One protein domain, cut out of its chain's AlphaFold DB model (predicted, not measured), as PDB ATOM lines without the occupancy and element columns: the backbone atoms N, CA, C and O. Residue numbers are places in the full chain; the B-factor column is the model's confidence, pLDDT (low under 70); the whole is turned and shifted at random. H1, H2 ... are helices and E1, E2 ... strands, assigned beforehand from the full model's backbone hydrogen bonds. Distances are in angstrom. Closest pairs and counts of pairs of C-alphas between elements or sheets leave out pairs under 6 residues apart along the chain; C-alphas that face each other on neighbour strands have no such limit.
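What this domain is: This is residues 14 to 124 of the 202 residues of a protein of Ruegeria sp. ANG-R (UniProt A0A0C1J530). A small sheet of four antiparallel strands has its longer half, E3 and E4, between two helices, H4 over one face and H2 over the opposite face. The other two helices, H1 and H3, run side by side, opposite ways, at the end of the domain away from H4; H1 only grazes the sheet and H3 is not on it. The printed part has 111 residues, with four named helices and four named strands in the order E1, E2, H1, H2, H3, E3, E4, H4; the sheet runs E2, E1, E4, E3, and the class is mixed, helices and strands. The whole is compact and rounded, with a radius of gyration of the C-alphas of 12.9 A and spans of 30 by 30 by 23 A.

Where its parts are: E1, residues 14 to 17, begins with C-alpha 14 at (4.589, -41.029, -2.492) and is 10.0 A long. E2, residues 27 to 30, is 10.1 A long. H1 is residues 34 to 42, 12.3 A, and H2 is residues 50 to 61, 16.7 A, with C-alpha 50 at (-8.521, -46.210, -1.017). H3, residues 75 to 82, is 11.3 A long. E3, residues 89 to 95, measures 20.1 A and E4, residues 98 to 104, 20.0 A. H4, residues 112 to 124, is 18.1 A long and ends with C-alpha 124 at (11.264, -45.849, -14.774).

How they stand to each other: The hairpin E1 and E2 is antiparallel at 169 degrees, with N 15 and O 29 at 2.7 A. E1 and E4 are antiparallel at 171 degrees, with N 16 and O 101 at 2.8 A. In the hairpin E3 and E4, N 102 and O 91 are 2.8 A apart. The sheet E2, E1, E4, E3 and its helices form three layers, that is, helices on both faces of a sheet: H4 is on one face and H2 on the other. H2 lies over E4 and E3 at a height of 6.8 A, slantwise to the strands; its closest C-alphas to E3 are those of Ala 55 and Ala 92, 5.2 A. H4, on the opposite face at 8.7 A, lies over E3 and only just over E4, on which 3 of its 13 C-alphas fall; C-alphas 93 and 123 are its closest to E3, 6.4 A. H1 and H3 are close but not clearly touching, the closest C-alphas, of Trp 36 and Ala 80, 7.2 A apart, at a shallow tilt of 8 degrees. Every O i to N i+4 pair is within hydrogen-bond range in H1 and H4, 7 of 8 in H2 and 3 of 4 in H3.

The domain as a whole: The C-alphas farthest apart, of Ala 82 and Gly 96, are 36.2 A apart. The printed part has no cut. The link from H2 to H3 is long, 13 residues; in it residues 65 to 66 pair antiparallel with residues 89 to 90 of E3. Mean pLDDT of the printed part is 87.3, with residues 20 and 22 under 70.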
ATOM      1  N   PHE A  14       4.050 -39.887  -3.208       78.94
ATOM      2  CA  PHE A  14       4.589 -41.029  -2.492       78.94
ATOM      3  C   PHE A  14       4.797 -42.208  -3.438       78.94
ATOM      4  O   PHE A  14       4.122 -42.345  -4.457       78.94
ATOM      5  N   ALA A  15       5.711 -43.088  -3.053       76.81
ATOM      6  CA  ALA A  15       5.966 -44.366  -3.678       76.81
ATOM      7  C   ALA A  15       5.941 -45.471  -2.610       76.81
ATOM      8  O   ALA A  15       6.740 -45.465  -1.670       76.81
ATOM      9  N   PHE A  16       5.036 -46.434  -2.773       79.19
ATOM     10  CA  PHE A  16       5.002 -47.664  -1.993       79.19
ATOM     11  C   PHE A  16       5.572 -48.803  -2.821       79.19
ATOM     12  O   PHE A  16       4.983 -49.203  -3.828       79.19
ATOM     13  N   ASN A  17       6.685 -49.376  -2.371       75.44
ATOM     14  CA  ASN A  17       7.044 -50.712  -2.817       75.44
ATOM     15  C   ASN A  17       6.303 -51.708  -1.922       75.44
ATOM     16  O   ASN A  17       6.602 -51.841  -0.730       75.44
ATOM     17  N   ALA A  18       5.323 -52.381  -2.505       71.56
ATOM     18  CA  ALA A  18       4.453 -53.303  -1.801       71.56
ATOM     19  C   ALA A  18       4.913 -54.766  -1.922       71.56
ATOM     20  O   ALA A  18       4.208 -55.688  -1.500       71.56
ATOM     21  N   GLY A  19       6.092 -55.015  -2.504       74.88
ATOM     22  CA  GLY A  19       6.551 -56.371  -2.754       74.88
ATOM     23  C   GLY A  19       5.521 -57.097  -3.615       74.88
ATOM     24  O   GLY A  19       5.091 -56.654  -4.680       74.88
ATOM     25  N   THR A  20       5.021 -58.208  -3.088       67.94
ATOM     26  CA  THR A  20       3.998 -59.010  -3.759       67.94
ATOM     27  C   THR A  20       2.588 -58.804  -3.210       67.94
ATOM     28  O   THR A  20       1.660 -59.452  -3.691       67.94
ATOM     29  N   ASN A  21       2.423 -57.964  -2.184       73.50
ATOM     30  CA  ASN A  21       1.142 -57.691  -1.544       73.50
ATOM     31  C   ASN A  21       0.895 -56.171  -1.481       73.50
ATOM     32  O   ASN A  21       1.476 -55.514  -0.619       73.50
ATOM     33  N   PRO A  22      -0.015 -55.617  -2.306       67.75
ATOM     34  CA  PRO A  22      -0.283 -54.176  -2.358       67.75
ATOM     35  C   PRO A  22      -0.754 -53.567  -1.024       67.75
ATOM     36  O   PRO A  22      -0.712 -52.354  -0.873       67.75
ATOM     37  N   TYR A  23      -1.169 -54.392  -0.055       73.62
ATOM     38  CA  TYR A  23      -1.688 -53.966   1.250       73.62
ATOM     39  C   TYR A  23      -0.661 -54.038   2.388       73.62
ATOM     40  O   TYR A  23      -1.020 -53.899   3.557       73.62
ATOM     41  N   GLN A  24       0.607 -54.311   2.079       75.12
ATOM     42  CA  GLN A  24       1.679 -54.346   3.069       75.12
ATOM     43  C   GLN A  24       2.943 -53.704   2.482       75.12
ATOM     44  O   GLN A  24       3.787 -54.415   1.932       75.12
ATOM     45  N   PRO A  25       3.079 -52.365   2.566       73.81
ATOM     46  CA  PRO A  25       4.253 -51.686   2.043       73.81
ATOM     47  C   PRO A  25       5.505 -52.196   2.761       73.81
ATOM     48  O   PRO A  25       5.576 -52.197   3.989       73.81
ATOM     49  N   GLN A  26       6.491 -52.648   1.991       75.38
ATOM     50  CA  GLN A  26       7.796 -53.045   2.522       75.38
ATOM     51  C   GLN A  26       8.704 -51.833   2.696       75.38
ATOM     52  O   GLN A  26       9.483 -51.758   3.642       75.38
ATOM     53  N   THR A  27       8.608 -50.883   1.763       79.75
ATOM     54  CA  THR A  27       9.314 -49.604   1.833       79.75
ATOM     55  C   THR A  27       8.406 -48.493   1.330       79.75
ATOM     56  O   THR A  27       7.640 -48.674   0.378       79.75
ATOM     57  N   VAL A  28       8.493 -47.348   2.003       82.12
ATOM     58  CA  VAL A  28       7.754 -46.134   1.671       82.12
ATOM     59  C   VAL A  28       8.755 -45.022   1.423       82.12
ATOM     60  O   VAL A  28       9.614 -44.757   2.261       82.12
ATOM     61  N   HIS A  29       8.617 -44.357   0.284       82.50
ATOM     62  CA  HIS A  29       9.293 -43.101  -0.005       82.50
ATOM     63  C   HIS A  29       8.230 -42.041  -0.226       82.50
ATOM     64  O   HIS A  29       7.248 -42.285  -0.920       82.50
ATOM     65  N   SER A  30       8.391 -40.870   0.373       85.75
ATOM     66  CA  SER A  30       7.416 -39.800   0.228       85.75
ATOM     67  C   SER A  30       8.093 -38.445   0.326       85.75
ATOM     68  O   SER A  30       9.099 -38.289   1.014       85.75
ATOM     69  N   THR A  31       7.529 -37.492  -0.405       86.50
ATOM     70  CA  THR A  31       7.830 -36.058  -0.299       86.50
ATOM     71  C   THR A  31       6.934 -35.367   0.729       86.50
ATOM     72  O   THR A  31       7.199 -34.226   1.100       86.50
ATOM     73  N   TYR A  32       5.912 -36.066   1.233       86.44
ATOM     74  CA  TYR A  32       5.054 -35.564   2.293       86.44
ATOM     75  C   TYR A  32       5.832 -35.339   3.579       86.44
ATOM     76  O   TYR A  32       6.903 -35.905   3.821       86.44
ATOM     77  N   ARG A  33       5.240 -34.515   4.440       88.31
ATOM     78  CA  ARG A  33       5.828 -34.195   5.731       88.31
ATOM     79  C   ARG A  33       6.072 -35.476   6.553       88.31
ATOM     80  O   ARG A  33       5.198 -36.347   6.592       88.31
ATOM     81  N   PRO A  34       7.222 -35.600   7.241       89.19
ATOM     82  CA  PRO A  34       7.542 -36.801   8.015       89.19
ATOM     83  C   PRO A  34       6.515 -37.143   9.102       89.19
ATOM     84  O   PRO A  34       6.255 -38.319   9.337       89.19
ATOM     85  N   ASP A  35       5.899 -36.132   9.720       92.75
ATOM     86  CA  ASP A  35       4.875 -36.300  10.759       92.75
ATOM     87  C   ASP A  35       3.567 -36.897  10.217       92.75
ATOM     88  O   ASP A  35       2.913 -37.680  10.906       92.75
ATOM     89  N   TRP A  36       3.208 -36.600   8.964       92.00
ATOM     90  CA  TRP A  36       2.126 -37.302   8.276       92.00
ATOM     91  C   TRP A  36       2.468 -38.777   8.048       92.00
ATOM     92  O   TRP A  36       1.648 -39.653   8.322       92.00
ATOM     93  N   LEU A  37       3.678 -39.061   7.558       89.88
ATOM     94  CA  LEU A  37       4.089 -40.430   7.258       89.88
ATOM     95  C   LEU A  37       4.127 -41.304   8.521       89.88
ATOM     96  O   LEU A  37       3.634 -42.429   8.492       89.88
ATOM     97  N   GLU A  38       4.668 -40.784   9.624       90.62
ATOM     98  CA  GLU A  38       4.667 -41.459  10.927       90.62
ATOM     99  C   GLU A  38       3.236 -41.783  11.368       90.62
ATOM    100  O   GLU A  38       2.896 -42.948  11.583       90.62
ATOM    101  N   LYS A  39       2.349 -40.779  11.348       93.38
ATOM    102  CA  LYS A  39       0.932 -40.953  11.679       93.38
ATOM    103  C   LYS A  39       0.244 -42.000  10.798       93.38
ATOM    104  O   LYS A  39      -0.529 -42.814  11.308       93.38
ATOM    105  N   TYR A  40       0.522 -42.004   9.496       90.62
ATOM    106  CA  TYR A  40      -0.049 -42.954   8.539       90.62
ATOM    107  C   TYR A  40       0.354 -44.402   8.832       90.62
ATOM    108  O   TYR A  40      -0.478 -45.314   8.748       90.62
ATOM    109  N   ILE A  41       1.619 -44.619   9.198       89.31
ATOM    110  CA  ILE A  41       2.137 -45.939   9.560       89.31
ATOM    111  C   ILE A  41       1.582 -46.394  10.915       89.31
ATOM    112  O   ILE A  41       1.100 -47.526  11.006       89.31
ATOM    113  N   ASP A  42       1.567 -45.517  11.922       91.81
ATOM    114  CA  ASP A  42       1.083 -45.825  13.276       91.81
ATOM    115  C   ASP A  42      -0.396 -46.223  13.291       91.81
ATOM    116  O   ASP A  42      -0.787 -47.194  13.944       91.81
ATOM    117  N   ASN A  43      -1.220 -45.528  12.504       91.69
ATOM    118  CA  ASN A  43      -2.643 -45.842  12.357       91.69
ATOM    119  C   ASN A  43      -2.914 -46.997  11.377       91.69
ATOM    120  O   ASN A  43      -4.065 -47.379  11.164       91.69
ATOM    121  N   GLN A  44      -1.868 -47.571  10.778       89.62
ATOM    122  CA  GLN A  44      -1.947 -48.663   9.805       89.62
ATOM    123  C   GLN A  44      -2.882 -48.377   8.625       89.62
ATOM    124  O   GLN A  44      -3.525 -49.287   8.083       89.62
ATOM    125  N   TRP A  45      -2.953 -47.116   8.201       88.69
ATOM    126  CA  TRP A  45      -3.913 -46.684   7.191       88.69
ATOM    127  C   TRP A  45      -3.694 -47.326   5.822       88.69
ATOM    128  O   TRP A  45      -4.663 -47.505   5.089       88.69
ATOM    129  N   TYR A  46      -2.486 -47.815   5.530       84.38
ATOM    130  CA  TYR A  46      -2.176 -48.624   4.342       84.38
ATOM    131  C   TYR A  46      -3.077 -49.858   4.151       84.38
ATOM    132  O   TYR A  46      -3.198 -50.367   3.039       84.38
ATOM    133  N   LYS A  47      -3.736 -50.350   5.209       84.50
ATOM    134  CA  LYS A  47      -4.690 -51.470   5.123       84.50
ATOM    135  C   LYS A  47      -6.053 -51.059   4.570       84.50
ATOM    136  O   LYS A  47      -6.745 -51.871   3.956       84.50
ATOM    137  N   SER A  48      -6.466 -49.822   4.827       84.50
ATOM    138  CA  SER A  48      -7.773 -49.283   4.440       84.50
ATOM    139  C   SER A  48      -7.692 -48.274   3.298       84.50
ATOM    140  O   SER A  48      -8.739 -47.935   2.744       84.50
ATOM    141  N   ASP A  49      -6.478 -47.852   2.941       85.69
ATOM    142  CA  ASP A  49      -6.183 -46.789   1.990       85.69
ATOM    143  C   ASP A  49      -6.892 -47.006   0.636       85.69
ATOM    144  O   ASP A  49      -6.599 -47.976  -0.082       85.69
ATOM    145  N   PRO A  50      -7.843 -46.129   0.265       81.88
ATOM    146  CA  PRO A  50      -8.521 -46.210  -1.017       81.88
ATOM    147  C   PRO A  50      -7.557 -46.004  -2.190       81.88
ATOM    148  O   PRO A  50      -7.777 -46.595  -3.247       81.88
ATOM    149  N   VAL A  51      -6.450 -45.277  -2.005       84.12
ATOM    150  CA  VAL A  51      -5.404 -45.124  -3.019       84.12
ATOM    151  C   VAL A  51      -4.739 -46.466  -3.303       84.12
ATOM    152  O   VAL A  51      -4.606 -46.839  -4.467       84.12
ATOM    153  N   ALA A  52      -4.406 -47.249  -2.273       82.38
ATOM    154  CA  ALA A  52      -3.844 -48.592  -2.446       82.38
ATOM    155  C   ALA A  52      -4.837 -49.554  -3.129       82.38
ATOM    156  O   ALA A  52      -4.458 -50.339  -4.004       82.38
ATOM    157  N   LYS A  53      -6.133 -49.457  -2.801       83.62
ATOM    158  CA  LYS A  53      -7.191 -50.231  -3.480       83.62
ATOM    159  C   LYS A  53      -7.315 -49.844  -4.956       83.62
ATOM    160  O   LYS A  53      -7.367 -50.718  -5.823       83.62
ATOM    161  N   LYS A  54      -7.322 -48.546  -5.262       88.88
ATOM    162  CA  LYS A  54      -7.410 -48.031  -6.635       88.88
ATOM    163  C   LYS A  54      -6.152 -48.351  -7.442       88.88
ATOM    164  O   LYS A  54      -6.245 -48.726  -8.609       88.88
ATOM    165  N   ALA A  55      -4.985 -48.310  -6.808       87.06
ATOM    166  CA  ALA A  55      -3.721 -48.735  -7.391       87.06
ATOM    167  C   ALA A  55      -3.801 -50.177  -7.911       87.06
ATOM    168  O   ALA A  55      -3.345 -50.462  -9.018       87.06
ATOM    169  N   HIS A  56      -4.458 -51.080  -7.179       84.25
ATOM    170  CA  HIS A  56      -4.666 -52.445  -7.653       84.25
ATOM    171  C   HIS A  56      -5.495 -52.503  -8.948       84.25
ATOM    172  O   HIS A  56      -5.129 -53.226  -9.874       84.25
ATOM    173  N   ALA A  57      -6.553 -51.695  -9.067       86.75
ATOM    174  CA  ALA A  57      -7.313 -51.587 -10.314       86.75
ATOM    175  C   ALA A  57      -6.445 -51.064 -11.478       86.75
ATOM    176  O   ALA A  57      -6.565 -51.552 -12.603       86.75
ATOM    177  N   SER A  58      -5.513 -50.144 -11.199       87.69
ATOM    178  CA  SER A  58      -4.581 -49.611 -12.206       87.69
ATOM    179  C   SER A  58      -3.587 -50.656 -12.738       87.69
ATOM    180  O   SER A  58      -3.167 -50.568 -13.891       87.69
ATOM    181  N   LEU A  59      -3.259 -51.701 -11.958       87.00
ATOM    182  CA  LEU A  59      -2.458 -52.836 -12.451       87.00
ATOM    183  C   LEU A  59      -3.193 -53.609 -13.551       87.00
ATOM    184  O   LEU A  59      -2.564 -54.084 -14.499       87.00
ATOM    185  N   VAL A  60      -4.516 -53.740 -13.416       85.56
ATOM    186  CA  VAL A  60      -5.364 -54.464 -14.370       85.56
ATOM    187  C   VAL A  60      -5.544 -53.646 -15.643       85.56
ATOM    188  O   VAL A  60      -5.326 -54.167 -16.735       85.56
ATOM    189  N   SER A  61      -5.895 -52.363 -15.514       87.81
ATOM    190  CA  SER A  61      -6.091 -51.483 -16.675       87.81
ATOM    191  C   SER A  61      -4.780 -51.071 -17.347       87.81
ATOM    192  O   SER A  61      -4.793 -50.676 -18.509       87.81
ATOM    193  N   ARG A  62      -3.649 -51.169 -16.630       88.69
ATOM    194  CA  ARG A  62      -2.325 -50.670 -17.039       88.69
ATOM    195  C   ARG A  62      -2.327 -49.182 -17.384       88.69
ATOM    196  O   ARG A  62      -1.532 -48.725 -18.204       88.69
ATOM    197  N   THR A  63      -3.205 -48.430 -16.735       91.75
ATOM    198  CA  THR A  63      -3.335 -46.984 -16.897       91.75
ATOM    199  C   THR A  63      -3.419 -46.326 -15.530       91.75
ATOM    200  O   THR A  63      -4.042 -46.889 -14.628       91.75
ATOM    201  N   PRO A  64      -2.833 -45.133 -15.353       93.94
ATOM    202  CA  PRO A  64      -3.085 -44.339 -14.164       93.94
ATOM    203  C   PRO A  64      -4.567 -44.038 -13.989       93.94
ATOM    204  O   PRO A  64      -5.303 -43.884 -14.967       93.94
ATOM    205  N   LEU A  65      -4.986 -43.938 -12.735       94.75
ATOM    206  CA  LEU A  65      -6.364 -43.684 -12.358       94.75
ATOM    207  C   LEU A  65      -6.423 -42.415 -11.515       94.75
ATOM    208  O   LEU A  65      -5.758 -42.313 -10.485       94.75
ATOM    209  N   ALA A  66      -7.234 -41.457 -11.958       94.06
ATOM    210  CA  ALA A  66      -7.636 -40.339 -11.118       94.06
ATOM    211  C   ALA A  66      -8.532 -40.855  -9.983       94.06
ATOM    212  O   ALA A  66      -9.354 -41.755 -10.198       94.06
ATOM    213  N   LEU A  67      -8.371 -40.288  -8.792       91.62
ATOM    214  CA  LEU A  67      -9.257 -40.555  -7.668       91.62
ATOM    215  C   LEU A  67     -10.523 -39.707  -7.793       91.62
ATOM    216  O   LEU A  67     -10.463 -38.531  -8.152       91.62
ATOM    217  N   THR A  68     -11.671 -40.307  -7.498       91.75
ATOM    218  CA  THR A  68     -12.954 -39.602  -7.432       91.75
ATOM    219  C   THR A  68     -13.190 -39.033  -6.025       91.75
ATOM    220  O   THR A  68     -12.514 -39.433  -5.070       91.75
ATOM    221  N   PRO A  69     -14.152 -38.112  -5.842       89.88
ATOM    222  CA  PRO A  69     -14.541 -37.654  -4.508       89.88
ATOM    223  C   PRO A  69     -14.902 -38.807  -3.561       89.88
ATOM    224  O   PRO A  69     -14.520 -38.776  -2.397       89.88
ATOM    225  N   GLU A  70     -15.547 -39.855  -4.072       90.69
ATOM    226  CA  GLU A  70     -15.906 -41.056  -3.307       90.69
ATOM    227  C   GLU A  70     -14.677 -41.881  -2.906       90.69
ATOM    228  O   GLU A  70     -14.634 -42.427  -1.806       90.69
ATOM    229  N   ASP A  71     -13.646 -41.947  -3.760       89.62
ATOM    230  CA  ASP A  71     -12.379 -42.594  -3.393       89.62
ATOM    231  C   ASP A  71     -11.689 -41.843  -2.239       89.62
ATOM    232  O   ASP A  71     -10.907 -42.433  -1.505       89.62
ATOM    233  N   THR A  72     -11.967 -40.549  -2.061       88.69
ATOM    234  CA  THR A  72     -11.304 -39.683  -1.069       88.69
ATOM    235  C   THR A  72     -12.204 -39.286   0.105       88.69
ATOM    236  O   THR A  72     -11.808 -38.467   0.934       88.69
ATOM    237  N   SER A  73     -13.405 -39.862   0.217       87.19
ATOM    238  CA  SER A  73     -14.337 -39.603   1.319       87.19
ATOM    239  C   SER A  73     -14.103 -40.585   2.472       87.19
ATOM    240  O   SER A  73     -14.882 -41.516   2.689       87.19
ATOM    241  N   CYS A  74     -12.990 -40.422   3.187       87.75
ATOM    242  CA  CYS A  74     -12.721 -41.138   4.435       87.75
ATOM    243  C   CYS A  74     -11.874 -40.289   5.388       87.75
ATOM    244  O   CYS A  74     -11.088 -39.459   4.932       87.75
ATOM    245  N   ASP A  75     -11.995 -40.553   6.691       89.38
ATOM    246  CA  ASP A  75     -11.340 -39.797   7.770       89.38
ATOM    247  C   ASP A  75      -9.833 -39.633   7.536       89.38
ATOM    248  O   ASP A  75      -9.280 -38.544   7.643       89.38
ATOM    249  N   MET A  76      -9.170 -40.707   7.107       91.69
ATOM    250  CA  MET A  76      -7.743 -40.691   6.796       91.69
ATOM    251  C   MET A  76      -7.383 -39.664   5.717       91.69
ATOM    252  O   MET A  76      -6.370 -38.983   5.828       91.69
ATOM    253  N   TYR A  77      -8.210 -39.527   4.682       89.50
ATOM    254  CA  TYR A  77      -7.943 -38.609   3.579       89.50
ATOM    255  C   TYR A  77      -8.266 -37.154   3.953       89.50
ATOM    256  O   TYR A  77      -7.599 -36.228   3.491       89.50
ATOM    257  N   GLU A  78      -9.258 -36.936   4.822       89.56
ATOM    258  CA  GLU A  78      -9.508 -35.622   5.422       89.56
ATOM    259  C   GLU A  78      -8.317 -35.166   6.265       89.56
ATOM    260  O   GLU A  78      -7.872 -34.024   6.140       89.56
ATOM    261  N   GLU A  79      -7.747 -36.076   7.054       92.19
ATOM    262  CA  GLU A  79      -6.521 -35.805   7.791       92.19
ATOM    263  C   GLU A  79      -5.337 -35.556   6.854       92.19
ATOM    264  O   GLU A  79      -4.616 -34.582   7.051       92.19
ATOM    265  N   ALA A  80      -5.168 -36.361   5.800       91.19
ATOM    266  CA  ALA A  80      -4.090 -36.214   4.821       91.19
ATOM    267  C   ALA A  80      -4.057 -34.811   4.189       91.19
ATOM    268  O   ALA A  80      -2.988 -34.207   4.063       91.19
ATOM    269  N   ARG A  81      -5.229 -34.247   3.858       89.94
ATOM    270  CA  ARG A  81      -5.354 -32.889   3.294       89.94
ATOM    271  C   ARG A  81      -4.773 -31.812   4.206       89.94
ATOM    272  O   ARG A  81      -4.174 -30.865   3.708       89.94
ATOM    273  N   ALA A  82      -4.887 -31.957   5.529       90.69
ATOM    274  CA  ALA A  82      -4.307 -30.997   6.475       90.69
ATOM    275  C   ALA A  82      -2.765 -30.952   6.417       90.69
ATOM    276  O   ALA A  82      -2.154 -29.980   6.864       90.69
ATOM    277  N   TYR A  83      -2.141 -31.984   5.841       89.06
ATOM    278  CA  TYR A  83      -0.699 -32.092   5.633       89.06
ATOM    279  C   TYR A  83      -0.278 -31.879   4.170       89.06
ATOM    280  O   TYR A  83       0.916 -31.983   3.888       89.06
ATOM    281  N   GLY A  84      -1.214 -31.584   3.257       88.06
ATOM    282  CA  GLY A  84      -0.948 -31.529   1.812       88.06
ATOM    283  C   GLY A  84      -0.642 -32.900   1.196       88.06
ATOM    284  O   GLY A  84       0.097 -32.994   0.227       88.06
ATOM    285  N   ALA A  85      -1.139 -33.982   1.804       87.44
ATOM    286  CA  ALA A  85      -0.893 -35.357   1.375       87.44
ATOM    287  C   ALA A  85      -2.074 -35.954   0.580       87.44
ATOM    288  O   ALA A  85      -2.445 -37.115   0.762       87.44
ATOM    289  N   ASP A  86      -2.691 -35.162  -0.295       87.56
ATOM    290  CA  ASP A  86      -3.935 -35.462  -1.014       87.56
ATOM    291  C   ASP A  86      -3.697 -35.871  -2.477       87.56
ATOM    292  O   ASP A  86      -4.141 -35.226  -3.430       87.56
ATOM    293  N   ALA A  87      -3.003 -36.998  -2.664       89.81
ATOM    294  CA  ALA A  87      -2.744 -37.563  -3.989       89.81
ATOM    295  C   ALA A  87      -4.035 -37.841  -4.769       89.81
ATOM    296  O   ALA A  87      -4.752 -38.779  -4.440       89.81
ATOM    297  N   ASN A  88      -4.299 -37.113  -5.849       92.06
ATOM    298  CA  ASN A  88      -5.519 -37.229  -6.650       92.06
ATOM    299  C   ASN A  88      -5.367 -38.103  -7.911       92.06
ATOM    300  O   ASN A  88      -6.328 -38.291  -8.661       92.06
ATOM    301  N   ILE A  89      -4.180 -38.662  -8.146       93.44
ATOM    302  CA  ILE A  89      -3.913 -39.661  -9.180       93.44
ATOM    303  C   ILE A  89      -3.020 -40.765  -8.619       93.44
ATOM    304  O   ILE A  89      -2.129 -40.520  -7.805       93.44
ATOM    305  N   VAL A  90      -3.244 -41.994  -9.074       93.56
ATOM    306  CA  VAL A  90      -2.440 -43.150  -8.692       93.56
ATOM    307  C   VAL A  90      -2.107 -44.016  -9.892       93.56
ATOM    308  O   VAL A  90      -2.903 -44.174 -10.820       93.56
ATOM    309  N   PHE A  91      -0.931 -44.625  -9.857       94.00
ATOM    310  CA  PHE A  91      -0.568 -45.671 -10.786       94.00
ATOM    311  C   PHE A  91       0.269 -46.739 -10.103       94.00
ATOM    312  O   PHE A  91       1.159 -46.450  -9.307       94.00
ATOM    313  N   ALA A  92      -0.005 -47.990 -10.442       92.94
ATOM    314  CA  ALA A  92       0.779 -49.121 -10.009       92.94
ATOM    315  C   ALA A  92       1.385 -49.837 -11.206       92.94
ATOM    316  O   ALA A  92       0.772 -49.991 -12.262       92.94
ATOM    317  N   THR A  93       2.600 -50.329 -11.013       92.38
ATOM    318  CA  THR A  93       3.312 -51.135 -11.998       92.38
ATOM    319  C   THR A  93       3.733 -52.449 -11.377       92.38
ATOM    320  O   THR A  93       4.029 -52.514 -10.184       92.38
ATOM    321  N   GLN A  94       3.800 -53.491 -12.203       91.00
ATOM    322  CA  GLN A  94       4.383 -54.767 -11.820       91.00
ATOM    323  C   GLN A  94       5.679 -54.998 -12.600       91.00
ATOM    324  O   GLN A  94       5.665 -55.006 -13.832       91.00
ATOM    325  N   TYR A  95       6.794 -55.204 -11.900       88.56
ATOM    326  CA  TYR A  95       8.100 -55.481 -12.500       88.56
ATOM    327  C   TYR A  95       8.740 -56.669 -11.793       88.56
ATOM    328  O   TYR A  95       8.866 -56.688 -10.575       88.56
ATOM    329  N   GLY A  96       9.056 -57.730 -12.539       84.00
ATOM    330  CA  GLY A  96       9.570 -58.961 -11.935       84.00
ATOM    331  C   GLY A  96       8.632 -59.607 -10.915       84.00
ATOM    332  O   GLY A  96       9.082 -60.431 -10.138       84.00
ATOM    333  N   GLY A  97       7.339 -59.275 -10.895       85.38
ATOM    334  CA  GLY A  97       6.395 -59.760  -9.883       85.38
ATOM    335  C   GLY A  97       6.317 -58.904  -8.615       85.38
ATOM    336  O   GLY A  97       5.419 -59.153  -7.811       85.38
ATOM    337  N   ASN A  98       7.183 -57.899  -8.475       87.00
ATOM    338  CA  ASN A  98       7.074 -56.842  -7.478       87.00
ATOM    339  C   ASN A  98       6.101 -55.753  -7.941       87.00
ATOM    340  O   ASN A  98       5.950 -55.549  -9.145       87.00
ATOM    341  N   ILE A  99       5.443 -55.082  -7.002       89.06
ATOM    342  CA  ILE A  99       4.474 -54.015  -7.223       89.06
ATOM    343  C   ILE A  99       5.024 -52.710  -6.642       89.06
ATOM    344  O   ILE A  99       5.245 -52.594  -5.437       89.06
ATOM    345  N   LEU A 100       5.147 -51.703  -7.504       89.81
ATOM    346  CA  LEU A 100       5.383 -50.320  -7.103       89.81
ATOM    347  C   LEU A 100       4.109 -49.521  -7.346       89.81
ATOM    348  O   LEU A 100       3.593 -49.525  -8.464       89.81
ATOM    349  N   ILE A 101       3.642 -48.824  -6.319       90.19
ATOM    350  CA  ILE A 101       2.518 -47.892  -6.373       90.19
ATOM    351  C   ILE A 101       3.077 -46.486  -6.220       90.19
ATOM    352  O   ILE A 101       3.845 -46.244  -5.294       90.19
ATOM    353  N   ILE A 102       2.673 -45.566  -7.087       90.94
ATOM    354  CA  ILE A 102       2.942 -44.139  -6.937       90.94
ATOM    355  C   ILE A 102       1.617 -43.396  -6.922       90.94
ATOM    356  O   ILE A 102       0.800 -43.557  -7.831       90.94
ATOM    357  N   GLY A 103       1.417 -42.592  -5.885       90.81
ATOM    358  CA  GLY A 103       0.345 -41.608  -5.816       90.81
ATOM    359  C   GLY A 103       0.931 -40.207  -5.852       90.81
ATOM    360  O   GLY A 103       2.007 -39.968  -5.299       90.81
ATOM    361  N   ALA A 104       0.241 -39.291  -6.519       90.75
ATOM    362  CA  ALA A 104       0.662 -37.902  -6.622       90.75
ATOM    363  C   ALA A 104      -0.531 -36.953  -6.649       90.75
ATOM    364  O   ALA A 104      -1.637 -37.344  -7.028       90.75
ATOM    365  N   GLN A 105      -0.289 -35.707  -6.265       90.25
ATOM    366  CA  GLN A 105      -1.205 -34.599  -6.478       90.25
ATOM    367  C   GLN A 105      -0.810 -33.857  -7.759       90.25
ATOM    368  O   GLN A 105       0.355 -33.517  -7.965       90.25
ATOM    369  N   VAL A 106      -1.773 -33.652  -8.656       90.12
ATOM    370  CA  VAL A 106      -1.570 -32.969  -9.944       90.12
ATOM    371  C   VAL A 106      -2.774 -32.091 -10.289       90.12
ATOM    372  O   VAL A 106      -3.906 -32.445  -9.970       90.12
ATOM    373  N   ASP A 107      -2.571 -30.987 -11.010       88.69
ATOM    374  CA  ASP A 107      -3.664 -30.056 -11.353       88.69
ATOM    375  C   ASP A 107      -4.753 -30.691 -12.233       88.69
ATOM    376  O   ASP A 107      -5.939 -30.395 -12.105       88.69
ATOM    377  N   ASN A 108      -4.351 -31.568 -13.158       89.94
ATOM    378  CA  ASN A 108      -5.254 -32.200 -14.117       89.94
ATOM    379  C   ASN A 108      -5.010 -33.720 -14.191       89.94
ATOM    380  O   ASN A 108      -4.308 -34.186 -15.099       89.94
ATOM    381  N   PRO A 109      -5.567 -34.506 -13.247       91.25
ATOM    382  CA  PRO A 109      -5.309 -35.947 -13.133       91.25
ATOM    383  C   PRO A 109      -5.967 -36.782 -14.246       91.25
ATOM    384  O   PRO A 109      -5.599 -37.937 -14.472       91.25
ATOM    385  N   THR A 110      -6.931 -36.216 -14.975       92.69
ATOM    386  CA  THR A 110      -7.619 -36.889 -16.090       92.69
ATOM    387  C   THR A 110      -6.981 -36.602 -17.450       92.69
ATOM    388  O   THR A 110      -7.307 -37.269 -18.431       92.69
ATOM    389  N   SER A 111      -6.047 -35.649 -17.527       94.12
ATOM    390  CA  SER A 111      -5.305 -35.356 -18.753       94.12
ATOM    391  C   SER A 111      -4.446 -36.542 -19.188       94.12
ATOM    392  O   SER A 111      -3.648 -37.076 -18.416       94.12
ATOM    393  N   VAL A 112      -4.533 -36.889 -20.475       92.06
ATOM    394  CA  VAL A 112      -3.711 -37.936 -21.106       92.06
ATOM    395  C   VAL A 112      -2.217 -37.656 -20.932       92.06
ATOM    396  O   VAL A 112      -1.442 -38.583 -20.707       92.06
ATOM    397  N   ALA A 113      -1.800 -36.388 -21.010       89.56
ATOM    398  CA  ALA A 113      -0.399 -36.011 -20.842       89.56
ATOM    399  C   ALA A 113       0.092 -36.296 -19.413       89.56
ATOM    400  O   ALA A 113       1.150 -36.897 -19.238       89.56
ATOM    401  N   THR A 114      -0.711 -35.938 -18.408       89.25
ATOM    402  CA  THR A 114      -0.416 -36.186 -16.990       89.25
ATOM    403  C   THR A 114      -0.348 -37.677 -16.690       89.25
ATOM    404  O   THR A 114       0.606 -38.147 -16.074       89.25
ATOM    405  N   GLN A 115      -1.326 -38.446 -17.174       91.38
ATOM    406  CA  GLN A 115      -1.343 -39.897 -17.006       91.38
ATOM    407  C   GLN A 115      -0.119 -40.535 -17.667       91.38
ATOM    408  O   GLN A 115       0.583 -41.328 -17.045       91.38
ATOM    409  N   ARG A 116       0.211 -40.154 -18.902       91.12
ATOM    410  CA  ARG A 116       1.404 -40.678 -19.572       91.12
ATOM    411  C   ARG A 116       2.682 -40.364 -18.795       91.12
ATOM    412  O   ARG A 116       3.476 -41.270 -18.568       91.12
ATOM    413  N   ALA A 117       2.845 -39.123 -18.335       87.88
ATOM    414  CA  ALA A 117       4.004 -38.722 -17.546       87.88
ATOM    415  C   ALA A 117       4.126 -39.536 -16.247       87.88
ATOM    416  O   ALA A 117       5.204 -40.045 -15.944       87.88
ATOM    417  N   LEU A 118       3.023 -39.727 -15.513       89.38
ATOM    418  CA  LEU A 118       3.018 -40.553 -14.303       89.38
ATOM    419  C   LEU A 118       3.339 -42.018 -14.615       89.38
ATOM    420  O   LEU A 118       4.098 -42.649 -13.878       89.38
ATOM    421  N   ALA A 119       2.790 -42.566 -15.702       91.62
ATOM    422  CA  ALA A 119       3.045 -43.941 -16.108       91.62
ATOM    423  C   ALA A 119       4.522 -44.174 -16.437       91.62
ATOM    424  O   ALA A 119       5.133 -45.095 -15.887       91.62
ATOM    425  N   ASP A 120       5.100 -43.311 -17.274       89.31
ATOM    426  CA  ASP A 120       6.504 -43.375 -17.679       89.31
ATOM    427  C   ASP A 120       7.423 -43.226 -16.456       89.31
ATOM    428  O   ASP A 120       8.329 -44.038 -16.242       89.31
ATOM    429  N   ALA A 121       7.139 -42.250 -15.591       86.19
ATOM    430  CA  ALA A 121       7.923 -41.997 -14.391       86.19
ATOM    431  C   ALA A 121       7.838 -43.142 -13.366       86.19
ATOM    432  O   ALA A 121       8.849 -43.513 -12.766       86.19
ATOM    433  N   THR A 122       6.663 -43.755 -13.198       89.50
ATOM    434  CA  THR A 122       6.481 -44.907 -12.301       89.50
ATOM    435  C   THR A 122       7.224 -46.131 -12.817       89.50
ATOM    436  O   THR A 122       7.925 -46.796 -12.056       89.50
ATOM    437  N   GLN A 123       7.120 -46.424 -14.117       89.88
ATOM    438  CA  GLN A 123       7.833 -47.549 -14.723       89.88
ATOM    439  C   GLN A 123       9.350 -47.376 -14.627       89.88
ATOM    440  O   GLN A 123      10.054 -48.328 -14.281       89.88
ATOM    441  N   LEU A 124       9.848 -46.170 -14.907       86.94
ATOM    442  CA  LEU A 124      11.264 -45.849 -14.774       86.94
ATOM    443  C   LEU A 124      11.724 -46.012 -13.321       86.94
ATOM    444  O   LEU A 124      12.686 -46.736 -13.068       86.94
TER     445      LEU A 124